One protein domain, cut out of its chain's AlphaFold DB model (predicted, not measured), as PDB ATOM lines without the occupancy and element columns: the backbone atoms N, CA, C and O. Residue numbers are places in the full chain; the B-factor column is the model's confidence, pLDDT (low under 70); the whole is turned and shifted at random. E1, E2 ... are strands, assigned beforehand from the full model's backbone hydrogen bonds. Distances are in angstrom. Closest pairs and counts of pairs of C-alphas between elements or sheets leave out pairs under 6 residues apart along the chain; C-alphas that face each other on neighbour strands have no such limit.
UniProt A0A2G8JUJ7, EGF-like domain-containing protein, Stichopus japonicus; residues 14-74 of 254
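AT A GLANCE: This is residues 14 to 74 of the 254 residues of the protein "EGF-like domain-containing protein" of Stichopus japonicus (UniProt A0A2G8JUJ7). This loose rod has little regular structure: two tiny hairpins, E1 with E2 and E3 with E4, follow each other along its length, and residues 36 to 47 stick out at one end. The printed part has 61 residues, 12 of them in four named strands, E1 to E4 in order, with no named helix; the class is all strand. Both two-stranded sheets are antiparallel. The radius of gyration of the C-alphas is 15.0 A; the spans are 54 by 18 by 15 A.

HOW THE PARTS SIT: Past residues 14 to 28, find E1, residues 29 to 31, in an antiparallel hairpin with E2, residues 52 to 54; N 30 and O 53 are within hydrogen-bond range at 2.8 A. Farther on, E3, residues 61 to 63, and E4, residues 68 to 70, form another, with N 62 and O 69 within range at 2.9 A. E2 and E3 are apart.

IN THESE COORDINATES: Find C-alpha 29 at (-28.166, -39.344, 16.418); E1 runs 6.5 A from there. E2 spans 6.8 A, E3 7.0 A and E4 6.8 A, ending at C-alpha 70, (-40.941, -49.330, 6.196).

THE WHOLE: The farthest C-alphas, Arg 40 and Val 74, are 54.3 A apart. The printed part has no cut. The E1 to E2 link is long, 20 residues. Look for pLDDT under 70 at residues 14 to 15, 33 to 49 and 73 to 74.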
ATOM      1  N   ALA A  14     -11.348 -47.220  16.447       55.84
ATOM      2  CA  ALA A  14     -12.142 -46.156  15.861       55.84
ATOM      3  C   ALA A  14     -13.421 -46.047  16.691       55.84
ATOM      4  O   ALA A  14     -14.341 -46.834  16.503       55.84
ATOM      5  N   ASP A  15     -13.436 -45.112  17.638       66.19
ATOM      6  CA  ASP A  15     -14.642 -44.681  18.343       66.19
ATOM      7  C   ASP A  15     -15.718 -44.326  17.298       66.19
ATOM      8  O   ASP A  15     -15.654 -43.242  16.716       66.19
ATOM      9  N   LYS A  16     -16.679 -45.222  17.030       72.38
ATOM     10  CA  LYS A  16     -17.817 -44.888  16.166       72.38
ATOM     11  C   LYS A  16     -18.700 -43.891  16.898       72.38
ATOM     12  O   LYS A  16     -19.204 -44.178  17.989       72.38
ATOM     13  N   GLY A  17     -18.864 -42.712  16.312       83.56
ATOM     14  CA  GLY A  17     -19.673 -41.631  16.869       83.56
ATOM     15  C   GLY A  17     -20.724 -41.145  15.881       83.56
ATOM     16  O   GLY A  17     -20.789 -41.603  14.747       83.56
ATOM     17  N   CYS A  18     -21.516 -40.150  16.285       86.75
ATOM     18  CA  CYS A  18     -22.497 -39.538  15.381       86.75
ATOM     19  C   CYS A  18     -21.874 -38.883  14.139       86.75
ATOM     20  O   CYS A  18     -22.580 -38.650  13.172       86.75
ATOM     21  N   SER A  19     -20.567 -38.601  14.140       86.38
ATOM     22  CA  SER A  19     -19.856 -38.100  12.956       86.38
ATOM     23  C   SER A  19     -19.699 -39.133  11.839       86.38
ATOM     24  O   SER A  19     -19.376 -38.744  10.723       86.38
ATOM     25  N   ASP A  20     -19.905 -40.418  12.131       86.94
ATOM     26  CA  ASP A  20     -19.888 -41.497  11.140       86.94
ATOM     27  C   ASP A  20     -21.297 -41.804  10.592       86.94
ATOM     28  O   ASP A  20     -21.477 -42.821   9.926       86.94
ATOM     29  N   ASP A  21     -22.289 -40.961  10.917       89.62
ATOM     30  CA  ASP A  21     -23.711 -41.110  10.578       89.62
ATOM     31  C   ASP A  21     -24.244 -42.548  10.761       89.62
ATOM     32  O   ASP A  21     -24.743 -43.168   9.820       89.62
ATOM     33  N   PRO A  22     -24.143 -43.123  11.975       90.25
ATOM     34  CA  PRO A  22     -24.478 -44.527  12.201       90.25
ATOM     35  C   PRO A  22     -25.989 -44.807  12.279       90.25
ATOM     36  O   PRO A  22     -26.384 -45.970  12.327       90.25
ATOM     37  N   CYS A  23     -26.825 -43.768  12.338       95.31
ATOM     38  CA  CYS A  23     -28.274 -43.889  12.478       95.31
ATOM     39  C   CYS A  23     -28.988 -43.871  11.127       95.31
ATOM     40  O   CYS A  23     -28.490 -43.324  10.141       95.31
ATOM     41  N   PHE A  24     -30.192 -44.437  11.095       96.38
ATOM     42  CA  PHE A  24     -31.034 -44.441   9.909       96.38
ATOM     43  C   PHE A  24     -31.332 -43.004   9.432       96.38
ATOM     44  O   PHE A  24     -31.561 -42.126  10.268       96.38
ATOM     45  N   PRO A  25     -31.387 -42.733   8.113       95.31
ATOM     46  CA  PRO A  25     -31.719 -41.405   7.602       95.31
ATOM     47  C   PRO A  25     -33.045 -40.875   8.165       95.31
ATOM     48  O   PRO A  25     -34.108 -41.449   7.937       95.31
ATOM     49  N   GLY A  26     -32.982 -39.761   8.895       92.12
ATOM     50  CA  GLY A  26     -34.140 -39.155   9.560       92.12
ATOM     51  C   GLY A  26     -34.337 -39.569  11.022       92.12
ATOM     52  O   GLY A  26     -35.138 -38.937  11.703       92.12
ATOM     53  N   ALA A  27     -33.592 -40.557  11.528       94.62
ATOM     54  CA  ALA A  27     -33.473 -40.809  12.960       94.62
ATOM     55  C   ALA A  27     -32.424 -39.867  13.580       94.62
ATOM     56  O   ALA A  27     -31.370 -39.603  12.999       94.62
ATOM     57  N   GLU A  28     -32.707 -39.350  14.774       94.88
ATOM     58  CA  GLU A  28     -31.795 -38.451  15.491       94.88
ATOM     59  C   GLU A  28     -30.589 -39.225  16.051       94.88
ATOM     60  O   GLU A  28     -30.766 -40.215  16.757       94.88
ATOM     61  N   CYS A  29     -29.358 -38.777  15.780       94.25
ATOM     62  CA  CYS A  29     -28.166 -39.344  16.418       94.25
ATOM     63  C   CYS A  29     -27.791 -38.561  17.677       94.25
ATOM     64  O   CYS A  29     -27.474 -37.373  17.615       94.25
ATOM     65  N   ILE A  30     -27.771 -39.248  18.820       91.31
ATOM     66  CA  ILE A  30     -27.528 -38.655  20.135       91.31
ATOM     67  C   ILE A  30     -26.128 -39.061  20.624       91.31
ATOM     68  O   ILE A  30     -25.920 -40.227  20.993       91.31
ATOM     69  N   PRO A  31     -25.155 -38.130  20.683       87.25
ATOM     70  CA  PRO A  31     -23.818 -38.435  21.173       87.25
ATOM     71  C   PRO A  31     -23.869 -38.782  22.662       87.25
ATOM     72  O   PRO A  31     -24.494 -38.090  23.465       87.25
ATOM     73  N   GLN A  32     -23.198 -39.863  23.038       82.12
ATOM     74  CA  GLN A  32     -23.036 -40.250  24.431       82.12
ATOM     75  C   GLN A  32     -21.735 -39.653  24.963       82.12
ATOM     76  O   GLN A  32     -20.703 -39.654  24.287       82.12
ATOM     77  N   ALA A  33     -21.779 -39.137  26.193       68.06
ATOM     78  CA  ALA A  33     -20.567 -38.701  26.865       68.06
ATOM     79  C   ALA A  33     -19.601 -39.888  26.956       68.06
ATOM     80  O   ALA A  33     -19.997 -40.992  27.336       68.06
ATOM     81  N   LYS A  34     -18.326 -39.656  26.617       63.50
ATOM     82  CA  LYS A  34     -17.269 -40.632  26.879       63.50
ATOM     83  C   LYS A  34     -17.318 -40.940  28.371       63.50
ATOM     84  O   LYS A  34     -17.058 -40.054  29.187       63.50
ATOM     85  N   PHE A  35     -17.690 -42.169  28.732       58.44
ATOM     86  CA  PHE A  35     -17.519 -42.621  30.104       58.44
ATOM     87  C   PHE A  35     -16.047 -42.416  30.440       58.44
ATOM     88  O   PHE A  35     -15.171 -42.766  29.647       58.44
ATOM     89  N   ASN A  36     -15.773 -41.774  31.569       52.12
ATOM     90  CA  ASN A  36     -14.410 -41.578  32.029       52.12
ATOM     91  C   ASN A  36     -13.931 -42.947  32.526       52.12
ATOM     92  O   ASN A  36     -14.092 -43.278  33.698       52.12
ATOM     93  N   ILE A  37     -13.502 -43.802  31.596       55.69
ATOM     94  CA  ILE A  37     -13.137 -45.179  31.909       55.69
ATOM     95  C   ILE A  37     -11.893 -45.105  32.781       55.69
ATOM     96  O   ILE A  37     -10.880 -44.535  32.371       55.69
ATOM     97  N   ASP A  38     -11.995 -45.631  34.003       56.06
ATOM     98  CA  ASP A  38     -10.861 -45.699  34.914       56.06
ATOM     99  C   ASP A  38      -9.730 -46.465  34.201       56.06
ATOM    100  O   ASP A  38      -9.923 -47.628  33.836       56.06
ATOM    101  N   PRO A  39      -8.551 -45.850  33.991       58.69
ATOM    102  CA  PRO A  39      -7.435 -46.488  33.297       58.69
ATOM    103  C   PRO A  39      -6.926 -47.763  33.989       58.69
ATOM    104  O   PRO A  39      -6.144 -48.506  33.393       58.69
ATOM    105  N   ARG A  40      -7.357 -48.036  35.229       67.12
ATOM    106  CA  ARG A  40      -7.070 -49.276  35.966       67.12
ATOM    107  C   ARG A  40      -7.926 -50.460  35.527       67.12
ATOM    108  O   ARG A  40      -7.588 -51.584  35.890       67.12
ATOM    109  N   PHE A  41      -9.003 -50.238  34.774       60.09
ATOM    110  CA  PHE A  41      -9.847 -51.315  34.272       60.09
ATOM    111  C   PHE A  41      -9.449 -51.661  32.828       60.09
ATOM    112  O   PHE A  41      -9.667 -50.853  31.922       60.09
ATOM    113  N   PRO A  42      -8.829 -52.829  32.577       58.69
ATOM    114  CA  PRO A  42      -8.550 -53.270  31.218       58.69
ATOM    115  C   PRO A  42      -9.879 -53.540  30.505       58.69
ATOM    116  O   PRO A  42     -10.605 -54.472  30.846       58.69
ATOM    117  N   ILE A  43     -10.211 -52.690  29.534       61.47
ATOM    118  CA  ILE A  43     -11.317 -52.940  28.609       61.47
ATOM    119  C   ILE A  43     -10.865 -54.090  27.699       61.47
ATOM    120  O   ILE A  43      -9.765 -53.999  27.151       61.47
ATOM    121  N   PRO A  44     -11.657 -55.162  27.537       63.47
ATOM    122  CA  PRO A  44     -11.351 -56.204  26.564       63.47
ATOM    123  C   PRO A  44     -11.194 -55.592  25.165       63.47
ATOM    124  O   PRO A  44     -11.999 -54.742  24.783       63.47
ATOM    125  N   ASP A  45     -10.214 -56.052  24.381       59.56
ATOM    126  CA  ASP A  45      -9.937 -55.570  23.011       59.56
ATOM    127  C   ASP A  45     -11.098 -55.783  22.008       59.56
ATOM    128  O   ASP A  45     -10.976 -55.424  20.835       59.56
ATOM    129  N   ASP A  46     -12.207 -56.371  22.462       59.22
ATOM    130  CA  ASP A  46     -13.388 -56.750  21.678       59.22
ATOM    131  C   ASP A  46     -14.636 -55.906  22.008       59.22
ATOM    132  O   ASP A  46     -15.733 -56.179  21.524       59.22
ATOM    133  N   VAL A  47     -14.507 -54.884  22.862       60.66
ATOM    134  CA  VAL A  47     -15.629 -53.990  23.179       60.66
ATOM    135  C   VAL A  47     -15.660 -52.841  22.179       60.66
ATOM    136  O   VAL A  47     -14.911 -51.873  22.299       60.66
ATOM    137  N   ASP A  48     -16.558 -52.944  21.200       64.38
ATOM    138  CA  ASP A  48     -16.885 -51.840  20.300       64.38
ATOM    139  C   ASP A  48     -17.605 -50.746  21.111       64.38
ATOM    140  O   ASP A  48     -18.775 -50.872  21.490       64.38
ATOM    141  N   LEU A  49     -16.866 -49.699  21.483       69.19
ATOM    142  CA  LEU A  49     -17.368 -48.592  22.294       69.19
ATOM    143  C   LEU A  49     -18.316 -47.731  21.456       69.19
ATOM    144  O   LEU A  49     -17.917 -46.751  20.830       69.19
ATOM    145  N   ARG A  50     -19.603 -48.086  21.482       74.56
ATOM    146  CA  ARG A  50     -20.675 -47.260  20.916       74.56
ATOM    147  C   ARG A  50     -20.834 -45.984  21.741       74.56
ATOM    148  O   ARG A  50     -21.395 -45.996  22.837       74.56
ATOM    149  N   LEU A  51     -20.340 -44.874  21.200       82.31
ATOM    150  CA  LEU A  51     -20.407 -43.534  21.798       82.31
ATOM    151  C   LEU A  51     -21.606 -42.723  21.285       82.31
ATOM    152  O   LEU A  51     -21.624 -41.496  21.368       82.31
ATOM    153  N   TYR A  52     -22.615 -43.400  20.748       87.25
ATOM    154  CA  TYR A  52     -23.842 -42.799  20.246       87.25
ATOM    155  C   TYR A  52     -25.048 -43.682  20.581       87.25
ATOM    156  O   TYR A  52     -24.907 -44.861  20.916       87.25
ATOM    157  N   ARG A  53     -26.239 -43.094  20.497       91.50
ATOM    158  CA  ARG A  53     -27.524 -43.798  20.463       91.50
ATOM    159  C   ARG A  53     -28.389 -43.183  19.373       91.50
ATOM    160  O   ARG A  53     -28.372 -41.966  19.214       91.50
ATOM    161  N   CYS A  54     -29.139 -44.010  18.658       95.12
ATOM    162  CA  CYS A  54     -30.120 -43.534  17.691       95.12
ATOM    163  C   CYS A  54     -31.477 -43.310  18.367       95.12
ATOM    164  O   CYS A  54     -31.845 -44.031  19.297       95.12
ATOM    165  N   GLY A  55     -32.177 -42.268  17.929       94.25
ATOM    166  CA  GLY A  55     -33.538 -41.943  18.332       94.25
ATOM    167  C   GLY A  55     -34.573 -42.822  17.632       94.25
ATOM    168  O   GLY A  55     -34.256 -43.855  17.046       94.25
ATOM    169  N   THR A  56     -35.836 -42.407  17.689       96.44
ATOM    170  CA  THR A  56     -36.930 -43.126  17.029       96.44
ATOM    171  C   THR A  56     -36.820 -43.052  15.508       96.44
ATOM    172  O   THR A  56     -36.351 -42.054  14.956       96.44
ATOM    173  N   CYS A  57     -37.302 -44.094  14.830       97.00
ATOM    174  CA  CYS A  57     -37.462 -44.082  13.380       97.00
ATOM    175  C   CYS A  57     -38.435 -42.972  12.932       97.00
ATOM    176  O   CYS A  57     -39.355 -42.631  13.683       97.00
ATOM    177  N   PRO A  58     -38.251 -42.410  11.723       94.25
ATOM    178  CA  PRO A  58     -39.178 -41.434  11.159       94.25
ATOM    179  C   PRO A  58     -40.549 -42.058  10.850       94.25
ATOM    180  O   PRO A  58     -40.686 -43.280  10.759       94.25
ATOM    181  N   ASP A  59     -41.560 -41.210  10.641       91.56
ATOM    182  CA  ASP A  59     -42.927 -41.645  10.336       91.56
ATOM    183  C   ASP A  59     -42.982 -42.632   9.160       91.56
ATOM    184  O   ASP A  59     -42.357 -42.436   8.114       91.56
ATOM    185  N   GLY A  60     -43.769 -43.696   9.327       89.75
ATOM    186  CA  GLY A  60     -43.881 -44.771   8.338       89.75
ATOM    187  C   GLY A  60     -42.754 -45.802   8.402       89.75
ATOM    188  O   GLY A  60     -42.715 -46.691   7.554       89.75
ATOM    189  N   TYR A  61     -41.872 -45.725   9.400       93.38
ATOM    190  CA  TYR A  61     -40.844 -46.723   9.662       93.38
ATOM    191  C   TYR A  61     -40.867 -47.198  11.120       93.38
ATOM    192  O   TYR A  61     -41.237 -46.460  12.028       93.38
ATOM    193  N   GLU A  62     -40.432 -48.434  11.344       93.44
ATOM    194  CA  GLU A  62     -40.322 -49.052  12.668       93.44
ATOM    195  C   GLU A  62     -38.964 -49.745  12.818       93.44
ATOM    196  O   GLU A  62     -38.419 -50.284  11.848       93.44
ATOM    197  N   GLY A  63     -38.395 -49.701  14.026       93.94
ATOM    198  CA  GLY A  63     -37.081 -50.269  14.313       93.94
ATOM    199  C   GLY A  63     -36.373 -49.637  15.511       93.94
ATOM    200  O   GLY A  63     -36.988 -48.949  16.324       93.94
ATOM    201  N   ASP A  64     -35.067 -49.883  15.617       93.38
ATOM    202  CA  ASP A  64     -34.205 -49.462  16.734       93.38
ATOM    203  C   ASP A  64     -33.463 -48.134  16.486       93.38
ATOM    204  O   ASP A  64     -32.616 -47.730  17.284       93.38
ATOM    205  N   GLY A  65     -33.767 -47.453  15.378       93.81
ATOM    206  CA  GLY A  65     -33.148 -46.186  14.987       93.81
ATOM    207  C   GLY A  65     -31.815 -46.332  14.244       93.81
ATOM    208  O   GLY A  65     -31.467 -45.447  13.464       93.81
ATOM    209  N   GLU A  66     -31.089 -47.440  14.424       93.31
ATOM    210  CA  GLU A  66     -29.981 -47.831  13.531       93.31
ATOM    211  C   GLU A  66     -30.544 -48.476  12.262       93.31
ATOM    212  O   GLU A  66     -30.139 -48.164  11.143       93.31
ATOM    213  N   THR A  67     -31.545 -49.330  12.447       95.06
ATOM    214  CA  THR A  67     -32.214 -50.080  11.396       95.06
ATOM    215  C   THR A  67     -33.698 -49.772  11.461       95.06
ATOM    216  O   THR A  67     -34.387 -50.179  12.392       95.06
ATOM    217  N   CYS A  68     -34.207 -49.062  10.460       96.12
ATOM    218  CA  CYS A  68     -35.626 -48.759  10.337       96.12
ATOM    219  C   CYS A  68     -36.188 -49.430   9.082       96.12
ATOM    220  O   CYS A  68     -35.624 -49.317   7.993       96.12
ATOM    221  N   THR A  69     -37.311 -50.127   9.231       94.88
ATOM    222  CA  THR A  69     -38.010 -50.812   8.135       94.88
ATOM    223  C   THR A  69     -39.326 -50.112   7.854       94.88
ATOM    224  O   THR A  69     -40.011 -49.703   8.787       94.88
ATOM    225  N   ALA A  70     -39.684 -49.961   6.577       91.25
ATOM    226  CA  ALA A  70     -40.941 -49.330   6.196       91.25
ATOM    227  C   ALA A  70     -42.121 -50.135   6.754       91.25
ATOM    228  O   ALA A  70     -42.293 -51.314   6.436       91.25
ATOM    229  N   VAL A  71     -42.950 -49.477   7.558       87.56
ATOM    230  CA  VAL A  71     -44.234 -50.015   7.979       87.56
ATOM    231  C   VAL A  71     -45.159 -49.863   6.787       87.56
ATOM    232  O   VAL A  71     -45.633 -48.770   6.471       87.56
ATOM    233  N   THR A  72     -45.434 -50.968   6.099       73.75
ATOM    234  CA  THR A  72     -46.614 -51.030   5.245       73.75
ATOM    235  C   THR A  72     -47.811 -50.877   6.165       73.75
ATOM    236  O   THR A  72     -48.234 -51.840   6.805       73.75
ATOM    237  N   THR A  73     -48.333 -49.659   6.270       60.56
ATOM    238  CA  THR A  73     -49.654 -49.418   6.829       60.56
ATOM    239  C   THR A  73     -50.624 -50.158   5.922       60.56
ATOM    240  O   THR A  73     -51.055 -49.668   4.879       60.56
ATOM    241  N   VAL A  74     -50.907 -51.414   6.266       55.81
ATOM    242  CA  VAL A  74     -52.057 -52.105   5.708       55.81
ATOM    243  C   VAL A  74     -53.218 -51.227   6.135       55.81
ATOM    244  O   VAL A  74     -53.466 -51.083   7.334       55.81
TER     245      VAL A  74